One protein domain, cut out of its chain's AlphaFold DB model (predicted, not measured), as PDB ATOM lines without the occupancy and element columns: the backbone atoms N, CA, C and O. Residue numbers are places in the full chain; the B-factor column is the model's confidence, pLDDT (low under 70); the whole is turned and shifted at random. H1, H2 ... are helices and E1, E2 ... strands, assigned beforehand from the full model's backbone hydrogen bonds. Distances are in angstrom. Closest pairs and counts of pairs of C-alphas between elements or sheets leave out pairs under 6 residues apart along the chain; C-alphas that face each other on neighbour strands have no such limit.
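AT A GLANCE: This is residues 26 to 120 of the 123 residues of an uncharacterized protein of Sulfurovum sp. (strain NBC37-1) (UniProt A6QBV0). A single twisted sheet of six strands has one helix, H1, packed over one face toward the E2 edge, while the long link of residues 64 to 78 crosses the other face from edge strand E2 to edge strand E3. The printed part has 95 residues, with the named elements E1, H1, E2, E3, E4, E5 and E6 in that order along the chain. Across the mixed sheet the strands run E2, E6, E1, E5, E4, E3, and the class is mixed, helices and strands. The whole is compact, with a radius of gyration of the C-alphas of 13.1 A and spans of 39 by 33 by 20 A.

HOW THE PARTS SIT: Start at E1, residues 30 to 37, an inner strand. A tight link leads to H1, residues 39 to 53, and another to E2, residues 59 to 63. These three form a split strand-helix-strand unit, two strands running the same way with another strand between them in the sheet; its crossover is right-handed. That strand is E6, residues 113 to 119, antiparallel to E1 at 173 degrees, with N 117 and O 32 2.8 A apart, and to E2 at 161 degrees, with N 60 and O 118 2.8 A apart. H1 is on the sheet at a height of 9.2 A, giving two layers, a helix on one face of a sheet. It is over E6 and only just over E1, on which 3 of its 15 C-alphas fall; its line stands at 4 degrees to E6 on the local plane, along the strands. Its closest C-alpha pair with E6 is Glu 39 and Val 113, 6.2 A. Every O i to N i+4 pair in H1 is within hydrogen-bond range. Further along, E3, residues 79 to 82, E4, residues 86 to 96, and E5, residues 99 to 108, form a meander, each strand the antiparallel neighbour of the one before. E3 and E4 are a hairpin, with N 81 and O 88 2.9 A apart; E4 and E5 are another, with N 91 and O 103 2.8 A apart. E5 is parallel to E1 at 6 degrees, with N 33 and O 104 2.8 A apart.

IN THESE COORDINATES: Find C-alpha 30 at (89.851, 68.283, 12.770), where E1 begins its 19.2 A. H1 starts at C-alpha 39, (74.145, 64.587, -3.230), and spans 21.1 A. E2 spans 12.9 A, E3 9.8 A, E4 31.7 A and E5 29.2 A. E6 spans 19.6 A and ends at C-alpha 119, (89.123, 63.238, 12.366).

THE WHOLE: Look for the two C-alphas farthest apart at Met 40 and Asn 97, 39.5 A. The printed part has no cut, and the link from E2 to E3 is long, 15 residues. Mean pLDDT of the printed part is 87.5; residues 76 to 78 and 97 to 98 are under 70.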
ATOM      1  N   TYR A  26      87.728  66.735  22.513       77.44
ATOM      2  CA  TYR A  26      89.153  66.642  22.850       77.44
ATOM      3  C   TYR A  26      89.847  65.452  22.183       77.44
ATOM      4  O   TYR A  26      91.070  65.357  22.243       77.44
ATOM      5  N   LYS A  27      89.071  64.551  21.571       82.94
ATOM      6  CA  LYS A  27      89.573  63.429  20.783       82.94
ATOM      7  C   LYS A  27      89.875  63.806  19.326       82.94
ATOM      8  O   LYS A  27      90.560  63.060  18.644       82.94
ATOM      9  N   TYR A  28      89.324  64.909  18.829       87.19
ATOM     10  CA  TYR A  28      89.355  65.227  17.407       87.19
ATOM     11  C   TYR A  28      90.103  66.529  17.165       87.19
ATOM     12  O   TYR A  28      89.718  67.574  17.695       87.19
ATOM     13  N   ASP A  29      91.120  66.467  16.315       87.19
ATOM     14  CA  ASP A  29      91.912  67.638  15.944       87.19
ATOM     15  C   ASP A  29      91.301  68.374  14.755       87.19
ATOM     16  O   ASP A  29      91.476  69.582  14.612       87.19
ATOM     17  N   ILE A  30      90.525  67.677  13.918       90.06
ATOM     18  CA  ILE A  30      89.851  68.283  12.770       90.06
ATOM     19  C   ILE A  30      88.372  67.902  12.774       90.06
ATOM     20  O   ILE A  30      87.993  66.732  12.868       90.06
ATOM     21  N   ILE A  31      87.520  68.915  12.640       92.06
ATOM     22  CA  ILE A  31      86.072  68.777  12.509       92.06
ATOM     23  C   ILE A  31      85.626  69.510  11.245       92.06
ATOM     24  O   ILE A  31      85.787  70.722  11.133       92.06
ATOM     25  N   SER A  32      84.996  68.801  10.317       94.06
ATOM     26  CA  SER A  32      84.412  69.398   9.113       94.06
ATOM     27  C   SER A  32      82.898  69.240   9.146       94.06
ATOM     28  O   SER A  32      82.374  68.131   9.240       94.06
ATOM     29  N   VAL A  33      82.178  70.355   9.091       94.44
ATOM     30  CA  VAL A  33      80.718  70.416   9.109       94.44
ATOM     31  C   VAL A  33      80.238  70.798   7.722       94.44
ATOM     32  O   VAL A  33      80.533  71.887   7.243       94.44
ATOM     33  N   TYR A  34      79.435  69.938   7.112       95.06
ATOM     34  CA  TYR A  34      78.929  70.115   5.763       95.06
ATOM     35  C   TYR A  34      77.423  70.365   5.789       95.06
ATOM     36  O   TYR A  34      76.652  69.533   6.286       95.06
ATOM     37  N   LYS A  35      77.004  71.521   5.265       94.69
ATOM     38  CA  LYS A  35      75.606  71.961   5.235       94.69
ATOM     39  C   LYS A  35      75.119  72.164   3.804       94.69
ATOM     40  O   LYS A  35      75.825  72.764   2.995       94.69
ATOM     41  N   ASN A  36      73.889  71.728   3.544       94.81
ATOM     42  CA  ASN A  36      73.168  71.865   2.276       94.81
ATOM     43  C   ASN A  36      73.946  71.348   1.061       94.81
ATOM     44  O   ASN A  36      73.897  71.958   0.001       94.81
ATOM     45  N   VAL A  37      74.682  70.250   1.200       94.69
ATOM     46  CA  VAL A  37      75.507  69.709   0.117       94.69
ATOM     47  C   VAL A  37      74.612  69.058  -0.951       94.69
ATOM     48  O   VAL A  37      73.671  68.334  -0.594       94.69
ATOM     49  N   PRO A  38      74.861  69.280  -2.255       96.31
ATOM     50  CA  PRO A  38      74.285  68.450  -3.312       96.31
ATOM     51  C   PRO A  38      74.711  66.987  -3.142       96.31
ATOM     52  O   PRO A  38      75.860  66.735  -2.801       96.31
ATOM     53  N   GLU A  39      73.839  66.019  -3.432       94.81
ATOM     54  CA  GLU A  39      74.145  64.587  -3.230       94.81
ATOM     55  C   GLU A  39      75.459  64.150  -3.895       94.81
ATOM     56  O   GLU A  39      76.326  63.595  -3.228       94.81
ATOM     57  N   MET A  40      75.665  64.513  -5.166       93.69
ATOM     58  CA  MET A  40      76.903  64.198  -5.895       93.69
ATOM     59  C   MET A  40      78.156  64.774  -5.217       93.69
ATOM     60  O   MET A  40      79.198  64.127  -5.191       93.69
ATOM     61  N   MET A  41      78.066  65.982  -4.657       94.88
ATOM     62  CA  MET A  41      79.189  66.593  -3.943       94.88
ATOM     63  C   MET A  41      79.402  65.936  -2.579       94.88
ATOM     64  O   MET A  41      80.539  65.795  -2.152       94.88
ATOM     65  N   ALA A  42      78.336  65.502  -1.902       94.12
ATOM     66  CA  ALA A  42      78.456  64.793  -0.634       94.12
ATOM     67  C   ALA A  42      79.222  63.475  -0.804       94.12
ATOM     68  O   ALA A  42      80.085  63.172   0.019       94.12
ATOM     69  N   ASP A  43      78.956  62.736  -1.883       94.94
ATOM     70  CA  ASP A  43      79.699  61.517  -2.205       94.94
ATOM     71  C   ASP A  43      81.178  61.823  -2.484       94.94
ATOM     72  O   ASP A  43      82.053  61.184  -1.904       94.94
ATOM     73  N   LEU A  44      81.470  62.867  -3.271       94.06
ATOM     74  CA  LEU A  44      82.846  63.289  -3.560       94.06
ATOM     75  C   LEU A  44      83.625  63.709  -2.305       94.06
ATOM     76  O   LEU A  44      84.787  63.342  -2.146       94.06
ATOM     77  N   GLU A  45      82.999  64.467  -1.406       93.44
ATOM     78  CA  GLU A  45      83.609  64.886  -0.138       93.44
ATOM     79  C   GLU A  45      83.904  63.678   0.758       93.44
ATOM     80  O   GLU A  45      84.991  63.561   1.321       93.44
ATOM     81  N   LEU A  46      82.957  62.742   0.865       93.25
ATOM     82  CA  LEU A  46      83.141  61.523   1.649       93.25
ATOM     83  C   LEU A  46      84.234  60.624   1.065       93.25
ATOM     84  O   LEU A  46      85.040  60.087   1.828       93.25
ATOM     85  N   ASP A  47      84.295  60.493  -0.259       94.00
ATOM     86  CA  ASP A  47      85.342  59.743  -0.950       94.00
ATOM     87  C   ASP A  47      86.716  60.397  -0.767       94.00
ATOM     88  O   ASP A  47      87.685  59.704  -0.452       94.00
ATOM     89  N   GLY A  48      86.813  61.725  -0.868       90.94
ATOM     90  CA  GLY A  48      88.057  62.456  -0.611       90.94
ATOM     91  C   GLY A  48      88.553  62.281   0.828       90.94
ATOM     92  O   GLY A  48      89.737  62.018   1.060       90.94
ATOM     93  N   ILE A  49      87.640  62.347   1.800       90.38
ATOM     94  CA  ILE A  49      87.943  62.105   3.218       90.38
ATOM     95  C   ILE A  49      88.437  60.678   3.421       90.38
ATOM     96  O   ILE A  49      89.446  60.480   4.100       90.38
ATOM     97  N   LYS A  50      87.763  59.699   2.813       89.25
ATOM     98  CA  LYS A  50      88.161  58.296   2.859       89.25
ATOM     99  C   LYS A  50      89.562  58.105   2.283       89.25
ATOM    100  O   LYS A  50      90.423  57.564   2.963       89.25
ATOM    101  N   MET A  51      89.819  58.607   1.075       88.94
ATOM    102  CA  MET A  51      91.127  58.503   0.422       88.94
ATOM    103  C   MET A  51      92.260  59.124   1.244       88.94
ATOM    104  O   MET A  51      93.380  58.627   1.199       88.94
ATOM    105  N   THR A  52      91.977  60.203   1.977       87.56
ATOM    106  CA  THR A  52      92.994  60.929   2.750       87.56
ATOM    107  C   THR A  52      93.258  60.299   4.119       87.56
ATOM    108  O   THR A  52      94.376  60.384   4.615       87.56
ATOM    109  N   ASN A  53      92.247  59.686   4.745       85.56
ATOM    110  CA  ASN A  53      92.330  59.255   6.143       85.56
ATOM    111  C   ASN A  53      92.337  57.731   6.334       85.56
ATOM    112  O   ASN A  53      92.853  57.273   7.353       85.56
ATOM    113  N   ASP A  54      91.821  56.929   5.396       83.44
ATOM    114  CA  ASP A  54      91.852  55.465   5.518       83.44
ATOM    115  C   ASP A  54      93.299  54.963   5.638       83.44
ATOM    116  O   ASP A  54      94.126  55.151   4.748       83.44
ATOM    117  N   GLY A  55      93.602  54.300   6.755       78.81
ATOM    118  CA  GLY A  55      94.945  53.793   7.051       78.81
ATOM    119  C   GLY A  55      95.951  54.854   7.516       78.81
ATOM    120  O   GLY A  55      97.093  54.491   7.787       78.81
ATOM    121  N   VAL A  56      95.531  56.119   7.637       85.00
ATOM    122  CA  VAL A  56      96.341  57.232   8.161       85.00
ATOM    123  C   VAL A  56      95.787  57.691   9.508       85.00
ATOM    124  O   VAL A  56      96.431  57.488  10.527       85.00
ATOM    125  N   ASN A  57      94.559  58.220   9.521       84.44
ATOM    126  CA  ASN A  57      93.917  58.794  10.702       84.44
ATOM    127  C   ASN A  57      92.536  58.169  10.933       84.44
ATOM    128  O   ASN A  57      91.723  58.103  10.005       84.44
ATOM    129  N   PRO A  58      92.194  57.755  12.164       85.75
ATOM    130  CA  PRO A  58      90.830  57.362  12.480       85.75
ATOM    131  C   PRO A  58      89.857  58.525  12.252       85.75
ATOM    132  O   PRO A  58      90.073  59.642  12.723       85.75
ATOM    133  N   TYR A  59      88.730  58.263  11.592       90.50
ATOM    134  CA  TYR A  59      87.688  59.271  11.404       90.50
ATOM    135  C   TYR A  59      86.281  58.709  11.622       90.50
ATOM    136  O   TYR A  59      86.025  57.508  11.520       90.50
ATOM    137  N   LYS A  60      85.342  59.599  11.954       90.94
ATOM    138  CA  LYS A  60      83.923  59.292  12.158       90.94
ATOM    139  C   LYS A  60      83.067  60.225  11.314       90.94
ATOM    140  O   LYS A  60      83.181  61.442  11.421       90.94
ATOM    141  N   VAL A  61      82.152  59.648  10.538       91.44
ATOM    142  CA  VAL A  61      81.141  60.394   9.779       91.44
ATOM    143  C   VAL A  61      79.804  60.337  10.512       91.44
ATOM    144  O   VAL A  61      79.285  59.263  10.812       91.44
ATOM    145  N   LEU A  62      79.223  61.502  10.773       90.44
ATOM    146  CA  LEU A  62      77.899  61.675  11.358       90.44
ATOM    147  C   LEU A  62      76.910  62.072  10.256       90.44
ATOM    148  O   LEU A  62      76.754  63.252   9.941       90.44
ATOM    149  N   LYS A  63      76.248  61.084   9.646       85.31
ATOM    150  CA  LYS A  63      75.253  61.323   8.586       85.31
ATOM    151  C   LYS A  63      73.973  61.929   9.169       85.31
ATOM    152  O   LYS A  63      73.478  61.451  10.187       85.31
ATOM    153  N   GLY A  64      73.440  62.979   8.543       75.88
ATOM    154  CA  GLY A  64      72.189  63.634   8.951       75.88
ATOM    155  C   GLY A  64      72.265  64.451  10.247       75.88
ATOM    156  O   GLY A  64      71.306  65.140  10.586       75.88
ATOM    157  N   LYS A  65      73.396  64.416  10.965       78.06
ATOM    158  CA  LYS A  65      73.653  65.249  12.143       78.06
ATOM    159  C   LYS A  65      74.633  66.349  11.762       78.06
ATOM    160  O   LYS A  65      75.768  66.078  11.379       78.06
ATOM    161  N   VAL A  66      74.177  67.586  11.897       81.00
ATOM    162  CA  VAL A  66      74.966  68.786  11.613       81.00
ATOM    163  C   VAL A  66      75.420  69.371  12.927       81.00
ATOM    164  O   VAL A  66      74.593  69.788  13.734       81.00
ATOM    165  N   LEU A  67      76.724  69.373  13.159       88.00
ATOM    166  CA  LEU A  67      77.288  70.076  14.302       88.00
ATOM    167  C   LEU A  67      77.378  71.575  14.004       88.00
ATOM    168  O   LEU A  67      77.273  72.004  12.857       88.00
ATOM    169  N   SER A  68      77.617  72.379  15.031       87.56
ATOM    170  CA  SER A  68      78.108  73.740  14.842       87.56
ATOM    171  C   SER A  68      79.430  73.914  15.567       87.56
ATOM    172  O   SER A  68      79.535  73.612  16.755       87.56
ATOM    173  N   CYS A  69      80.425  74.475  14.879       88.62
ATOM    174  CA  CYS A  69      81.713  74.805  15.480       88.62
ATOM    175  C   CYS A  69      81.529  75.709  16.709       88.62
ATOM    176  O   CYS A  69      82.172  75.510  17.740       88.62
ATOM    177  N   LYS A  70      80.576  76.648  16.649       85.75
ATOM    178  CA  LYS A  70      80.247  77.529  17.780       85.75
ATOM    179  C   LYS A  70      79.665  76.763  18.968       85.75
ATOM    180  O   LYS A  70      80.085  77.004  20.096       85.75
ATOM    181  N   GLU A  71      78.734  75.837  18.733       85.62
ATOM    182  CA  GLU A  71      78.121  75.019  19.795       85.62
ATOM    183  C   GLU A  71      79.121  74.041  20.426       85.62
ATOM    184  O   GLU A  71      79.068  73.779  21.625       85.62
ATOM    185  N   LEU A  72      80.103  73.580  19.647       84.50
ATOM    186  CA  LEU A  72      81.257  72.811  20.126       84.50
ATOM    187  C   LEU A  72      82.284  73.685  20.887       84.50
ATOM    188  O   LEU A  72      83.303  73.209  21.403       84.50
ATOM    189  N   GLY A  73      82.024  74.989  20.999       83.81
ATOM    190  CA  GLY A  73      82.835  75.932  21.754       83.81
ATOM    191  C   GLY A  73      84.121  76.357  21.049       83.81
ATOM    192  O   GLY A  73      85.051  76.781  21.740       83.81
ATOM    193  N   PHE A  74      84.198  76.240  19.719       86.62
ATOM    194  CA  PHE A  74      85.235  76.897  18.927       86.62
ATOM    195  C   PHE A  74      84.910  78.392  18.871       86.62
ATOM    196  O   PHE A  74      83.810  78.800  18.487       86.62
ATOM    197  N   LYS A  75      85.849  79.218  19.337       71.69
ATOM    198  CA  LYS A  75      85.669  80.665  19.497       71.69
ATOM    199  C   LYS A  75      86.612  81.377  18.535       71.69
ATOM    200  O   LYS A  75      87.811  81.160  18.595       71.69
ATOM    201  N   GLY A  76      86.085  82.255  17.688       60.81
ATOM    202  CA  GLY A  76      86.891  83.063  16.772       60.81
ATOM    203  C   GLY A  76      86.028  83.844  15.785       60.81
ATOM    204  O   GLY A  76      84.867  83.491  15.562       60.81
ATOM    205  N   LYS A  77      86.582  84.918  15.203       58.03
ATOM    206  CA  LYS A  77      86.030  85.492  13.969       58.03
ATOM    207  C   LYS A  77      86.363  84.489  12.868       58.03
ATOM    208  O   LYS A  77      87.554  84.271  12.656       58.03
ATOM    209  N   PRO A  78      85.375  83.837  12.240       67.88
ATOM    210  CA  PRO A  78      85.700  82.843  11.242       67.88
ATOM    211  C   PRO A  78      86.473  83.500  10.106       67.88
ATOM    212  O   PRO A  78      86.130  84.609   9.687       67.88
ATOM    213  N   VAL A  79      87.503  82.821   9.611       75.75
ATOM    214  CA  VAL A  79      88.052  83.173   8.303       75.75
ATOM    215  C   VAL A  79      86.983  82.774   7.298       75.75
ATOM    216  O   VAL A  79      86.755  81.585   7.078       75.75
ATOM    217  N   GLU A  80      86.268  83.769   6.779       87.69
ATOM    218  CA  GLU A  80      85.263  83.557   5.749       87.69
ATOM    219  C   GLU A  80      85.955  83.436   4.396       87.69
ATOM    220  O   GLU A  80      86.720  84.312   3.987       87.69
ATOM    221  N   GLN A  81      85.653  82.353   3.693       87.62
ATOM    222  CA  GLN A  81      86.019  82.175   2.300       87.62
ATOM    223  C   GLN A  81      84.742  81.969   1.499       87.62
ATOM    224  O   GLN A  81      84.028  80.981   1.677       87.62
ATOM    225  N   SER A  82      84.446  82.932   0.633       89.56
ATOM    226  CA  SER A  82      83.284  82.895  -0.244       89.56
ATOM    227  C   SER A  82      83.680  82.354  -1.614       89.56
ATOM    228  O   SER A  82      84.575  82.886  -2.268       89.56
ATOM    229  N   PHE A  83      82.974  81.320  -2.060       90.12
ATOM    230  CA  PHE A  83      83.119  80.701  -3.373       90.12
ATOM    231  C   PHE A  83      81.808  80.853  -4.168       90.12
ATOM    232  O   PHE A  83      80.768  81.234  -3.603       90.12
ATOM    233  N   PRO A  84      81.810  80.574  -5.487       92.62
ATOM    234  CA  PRO A  84      80.593  80.618  -6.294       92.62
ATOM    235  C   PRO A  84      79.466  79.758  -5.718       92.62
ATOM    236  O   PRO A  84      78.348  80.257  -5.589       92.62
ATOM    237  N   ASP A  85      79.785  78.556  -5.237       92.56
ATOM    238  CA  ASP A  85      78.782  77.554  -4.859       92.56
ATOM    239  C   ASP A  85      78.698  77.279  -3.353       92.56
ATOM    240  O   ASP A  85      77.779  76.598  -2.898       92.56
ATOM    241  N   LEU A  86      79.615  77.834  -2.555       93.06
ATOM    242  CA  LEU A  86      79.657  77.623  -1.108       93.06
ATOM    243  C   LEU A  86      80.280  78.803  -0.358       93.06
ATOM    244  O   LEU A  86      80.950  79.655  -0.942       93.06
ATOM    245  N   VAL A  87      80.077  78.828   0.953       93.56
ATOM    246  CA  VAL A  87      80.818  79.672   1.896       93.56
ATOM    247  C   VAL A  87      81.447  78.769   2.949       93.56
ATOM    248  O   VAL A  87      80.794  77.856   3.453       93.56
ATOM    249  N   SER A  88      82.711  79.015   3.271       92.75
ATOM    250  CA  SER A  88      83.453  78.286   4.296       92.75
ATOM    251  C   SER A  88      83.813  79.206   5.457       92.75
ATOM    252  O   SER A  88      84.262  80.335   5.248       92.75
ATOM    253  N   TYR A  89      83.625  78.714   6.678       91.19
ATOM    254  CA  TYR A  89      83.980  79.387   7.920       91.19
ATOM    255  C   TYR A  89      84.949  78.518   8.720       91.19
ATOM    256  O   TYR A  89      84.554  77.488   9.265       91.19
ATOM    257  N   GLY A  90      86.208  78.947   8.818       91.19
ATOM    258  CA  GLY A  90      87.222  78.276   9.637       91.19
ATOM    259  C   GLY A  90      87.269  78.817  11.067       91.19
ATOM    260  O   GLY A  90      87.301  80.032  11.272       91.19
ATOM    261  N   TYR A  91      87.314  77.923  12.050       89.75
ATOM    262  CA  TYR A  91      87.440  78.213  13.475       89.75
ATOM    263  C   TYR A  91      88.560  77.378  14.078       89.75
ATOM    264  O   TYR A  91      88.781  76.243  13.663       89.75
ATOM    265  N   THR A  92      89.202  77.893  15.120       88.06
ATOM    266  CA  THR A  92      90.189  77.120  15.870       88.06
ATOM    267  C   THR A  92      89.928  77.175  17.368       88.06
ATOM    268  O   THR A  92      89.202  78.041  17.876       88.06
ATOM    269  N   LYS A  93      90.433  76.173  18.085       84.94
ATOM    270  CA  LYS A  93      90.298  76.060  19.534       84.94
ATOM    271  C   LYS A  93      91.511  75.355  20.112       84.94
ATOM    272  O   LYS A  93      91.799  74.214  19.771       84.94
ATOM    273  N   LYS A  94      92.157  75.995  21.082       82.94
ATOM    274  CA  LYS A  94      93.206  75.348  21.867       82.94
ATOM    275  C   LYS A  94      92.601  74.249  22.748       82.94
ATOM    276  O   LYS A  94      91.706  74.538  23.549       82.94
ATOM    277  N   LEU A  95      93.075  73.012  22.601       74.19
ATOM    278  CA  LEU A  95      92.597  71.853  23.365       74.19
ATOM    279  C   LEU A  95      93.448  71.609  24.619       74.19
ATOM    280  O   LEU A  95      92.919  71.559  25.729       74.19
ATOM    281  N   LYS A  96      94.767  71.486  24.442       72.56
ATOM    282  CA  LYS A  96      95.797  71.294  25.483       72.56
ATOM    283  C   LYS A  96      97.129  71.860  24.966       72.56
ATOM    284  O   LYS A  96      97.171  72.278  23.818       72.56
ATOM    285  N   ASN A  97      98.168  71.949  25.802       61.28
ATOM    286  CA  ASN A  97      99.504  72.480  25.453       61.28
ATOM    287  C   ASN A  97      99.881  72.232  23.979       61.28
ATOM    288  O   ASN A  97      99.956  71.083  23.570       61.28
ATOM    289  N   ASP A  98     100.041  73.318  23.217       68.69
ATOM    290  CA  ASP A  98     100.396  73.373  21.786       68.69
ATOM    291  C   ASP A  98      99.540  72.555  20.795       68.69
ATOM    292  O   ASP A  98      99.833  72.545  19.605       68.69
ATOM    293  N   VAL A  99      98.432  71.961  21.247       70.56
ATOM    294  CA  VAL A  99      97.446  71.274  20.402       70.56
ATOM    295  C   VAL A  99      96.261  72.198  20.135       70.56
ATOM    296  O   VAL A  99      95.542  72.624  21.054       70.56
ATOM    297  N   GLU A 100      96.044  72.491  18.858       82.25
ATOM    298  CA  GLU A 100      94.936  73.291  18.351       82.25
ATOM    299  C   GLU A 100      94.036  72.420  17.482       82.25
ATOM    300  O   GLU A 100      94.486  71.848  16.495       82.25
ATOM    301  N   ALA A 101      92.757  72.342  17.844       86.69
ATOM    302  CA  ALA A 101      91.759  71.755  16.973       86.69
ATOM    303  C   ALA A 101      91.244  72.798  15.986       86.69
ATOM    304  O   ALA A 101      91.035  73.968  16.337       86.69
ATOM    305  N   VAL A 102      90.935  72.339  14.782       89.94
ATOM    306  CA  VAL A 102      90.323  73.125  13.717       89.94
ATOM    307  C   VAL A 102      88.903  72.627  13.486       89.94
ATOM    308  O   VAL A 102      88.637  71.428  13.446       89.94
ATOM    309  N   CYS A 103      87.973  73.560  13.327       91.50
ATOM    310  CA  CYS A 103      86.610  73.267  12.924       91.50
ATOM    311  C   CYS A 103      86.230  74.136  11.730       91.50
ATOM    312  O   CYS A 103      86.339  75.358  11.802       91.50
ATOM    313  N   THR A 104      85.760  73.523  10.650       92.94
ATOM    314  CA  THR A 104      85.367  74.223   9.425       92.94
ATOM    315  C   THR A 104      83.893  73.973   9.146       92.94
ATOM    316  O   THR A 104      83.473  72.824   9.043       92.94
ATOM    317  N   GLU A 105      83.100  75.033   8.998       93.50
ATOM    318  CA  GLU A 105      81.729  74.932   8.488       93.50
ATOM    319  C   GLU A 105      81.701  75.275   6.998       93.50
ATOM    320  O   GLU A 105      81.978  76.408   6.618       93.50
ATOM    321  N   ILE A 106      81.333  74.305   6.166       94.06
ATOM    322  CA  ILE A 106      81.203  74.418   4.716       94.06
ATOM    323  C   ILE A 106      79.712  74.425   4.391       94.06
ATOM    324  O   ILE A 106      79.001  73.442   4.610       94.06
ATOM    325  N   ILE A 107      79.225  75.560   3.897       94.19
ATOM    326  CA  ILE A 107      77.810  75.795   3.621       94.19
ATOM    327  C   ILE A 107      77.637  75.963   2.118       94.19
ATOM    328  O   ILE A 107      77.954  77.012   1.556       94.19
ATOM    329  N   TYR A 108      77.117  74.927   1.472       94.31
ATOM    330  CA  TYR A 108      76.780  74.961   0.056       94.31
ATOM    331  C   TYR A 108      75.506  75.790  -0.170       94.31
ATOM    332  O   TYR A 108      74.598  75.830   0.666       94.31
ATOM    333  N   LYS A 109      75.438  76.488  -1.308       93.25
ATOM    334  CA  LYS A 109      74.311  77.371  -1.664       93.25
ATOM    335  C   LYS A 109      73.084  76.613  -2.181       93.25
ATOM    336  O   LYS A 109      72.022  77.214  -2.320       93.25
ATOM    337  N   GLY A 110      73.204  75.314  -2.446       88.12
ATOM    338  CA  GLY A 110      72.098  74.464  -2.872       88.12
ATOM    339  C   GLY A 110      72.384  72.998  -2.581       88.12
ATOM    340  O   GLY A 110      73.521  72.571  -2.713       88.12
ATOM    341  N   GLY A 111      71.348  72.252  -2.196       93.06
ATOM    342  CA  GLY A 111      71.435  70.859  -1.763       93.06
ATOM    343  C   GLY A 111      70.641  70.615  -0.480       93.06
ATOM    344  O   GLY A 111      70.045  71.532   0.086       93.06
ATOM    345  N   THR A 112      70.598  69.362  -0.035       93.81
ATOM    346  CA  THR A 112      69.795  68.926   1.126       93.81
ATOM    347  C   THR A 112      70.561  67.994   2.057       93.81
ATOM    348  O   THR A 112      70.114  67.738   3.179       93.81
ATOM    349  N   VAL A 113      71.718  67.494   1.621       94.56
ATOM    350  CA  VAL A 113      72.518  66.567   2.408       94.56
ATOM    351  C   VAL A 113      73.293  67.353   3.445       94.56
ATOM    352  O   VAL A 113      73.902  68.383   3.160       94.56
ATOM    353  N   ASN A 114      73.283  66.849   4.673       93.75
ATOM    354  CA  ASN A 114      74.101  67.408   5.726       93.75
ATOM    355  C   ASN A 114      74.806  66.298   6.497       93.75
ATOM    356  O   ASN A 114      74.225  65.243   6.778       93.75
ATOM    357  N   PHE A 115      76.057  66.551   6.859       94.06
ATOM    358  CA  PHE A 115      76.859  65.622   7.638       94.06
ATOM    359  C   PHE A 115      77.974  66.361   8.371       94.06
ATOM    360  O   PHE A 115      78.254  67.535   8.135       94.06
ATOM    361  N   SER A 116      78.605  65.682   9.316       94.25
ATOM    362  CA  SER A 116      79.827  66.163   9.956       94.25
ATOM    363  C   SER A 116      80.860  65.052   9.979       94.25
ATOM    364  O   SER A 116      80.509  63.881  10.127       94.25
ATOM    365  N   VAL A 117      82.123  65.415   9.835       93.44
ATOM    366  CA  VAL A 117      83.255  64.497   9.885       93.44
ATOM    367  C   VAL A 117      84.163  64.918  11.023       93.44
ATOM    368  O   VAL A 117      84.465  66.098  11.183       93.44
ATOM    369  N   LEU A 118      84.546  63.942  11.835       92.44
ATOM    370  CA  LEU A 118      85.428  64.094  12.982       92.44
ATOM    371  C   LEU A 118      86.678  63.264  12.710       92.44
ATOM    372  O   LEU A 118      86.555  62.049  12.549       92.44
ATOM    373  N   ILE A 119      87.842  63.896  12.637       91.25
ATOM    374  CA  ILE A 119      89.123  63.238  12.366       91.25
ATOM    375  C   ILE A 119      89.976  63.336  13.629       91.25
ATOM    376  O   ILE A 119      90.132  64.411  14.215       91.25
ATOM    377  N   ASP A 120      90.451  62.183  14.075       87.94
ATOM    378  CA  ASP A 120      91.386  62.030  15.182       87.94
ATOM    379  C   ASP A 120      92.791  62.257  14.609       87.94
ATOM    380  O   ASP A 120      93.223  61.488  13.753       87.94
TER     381      ASP A 120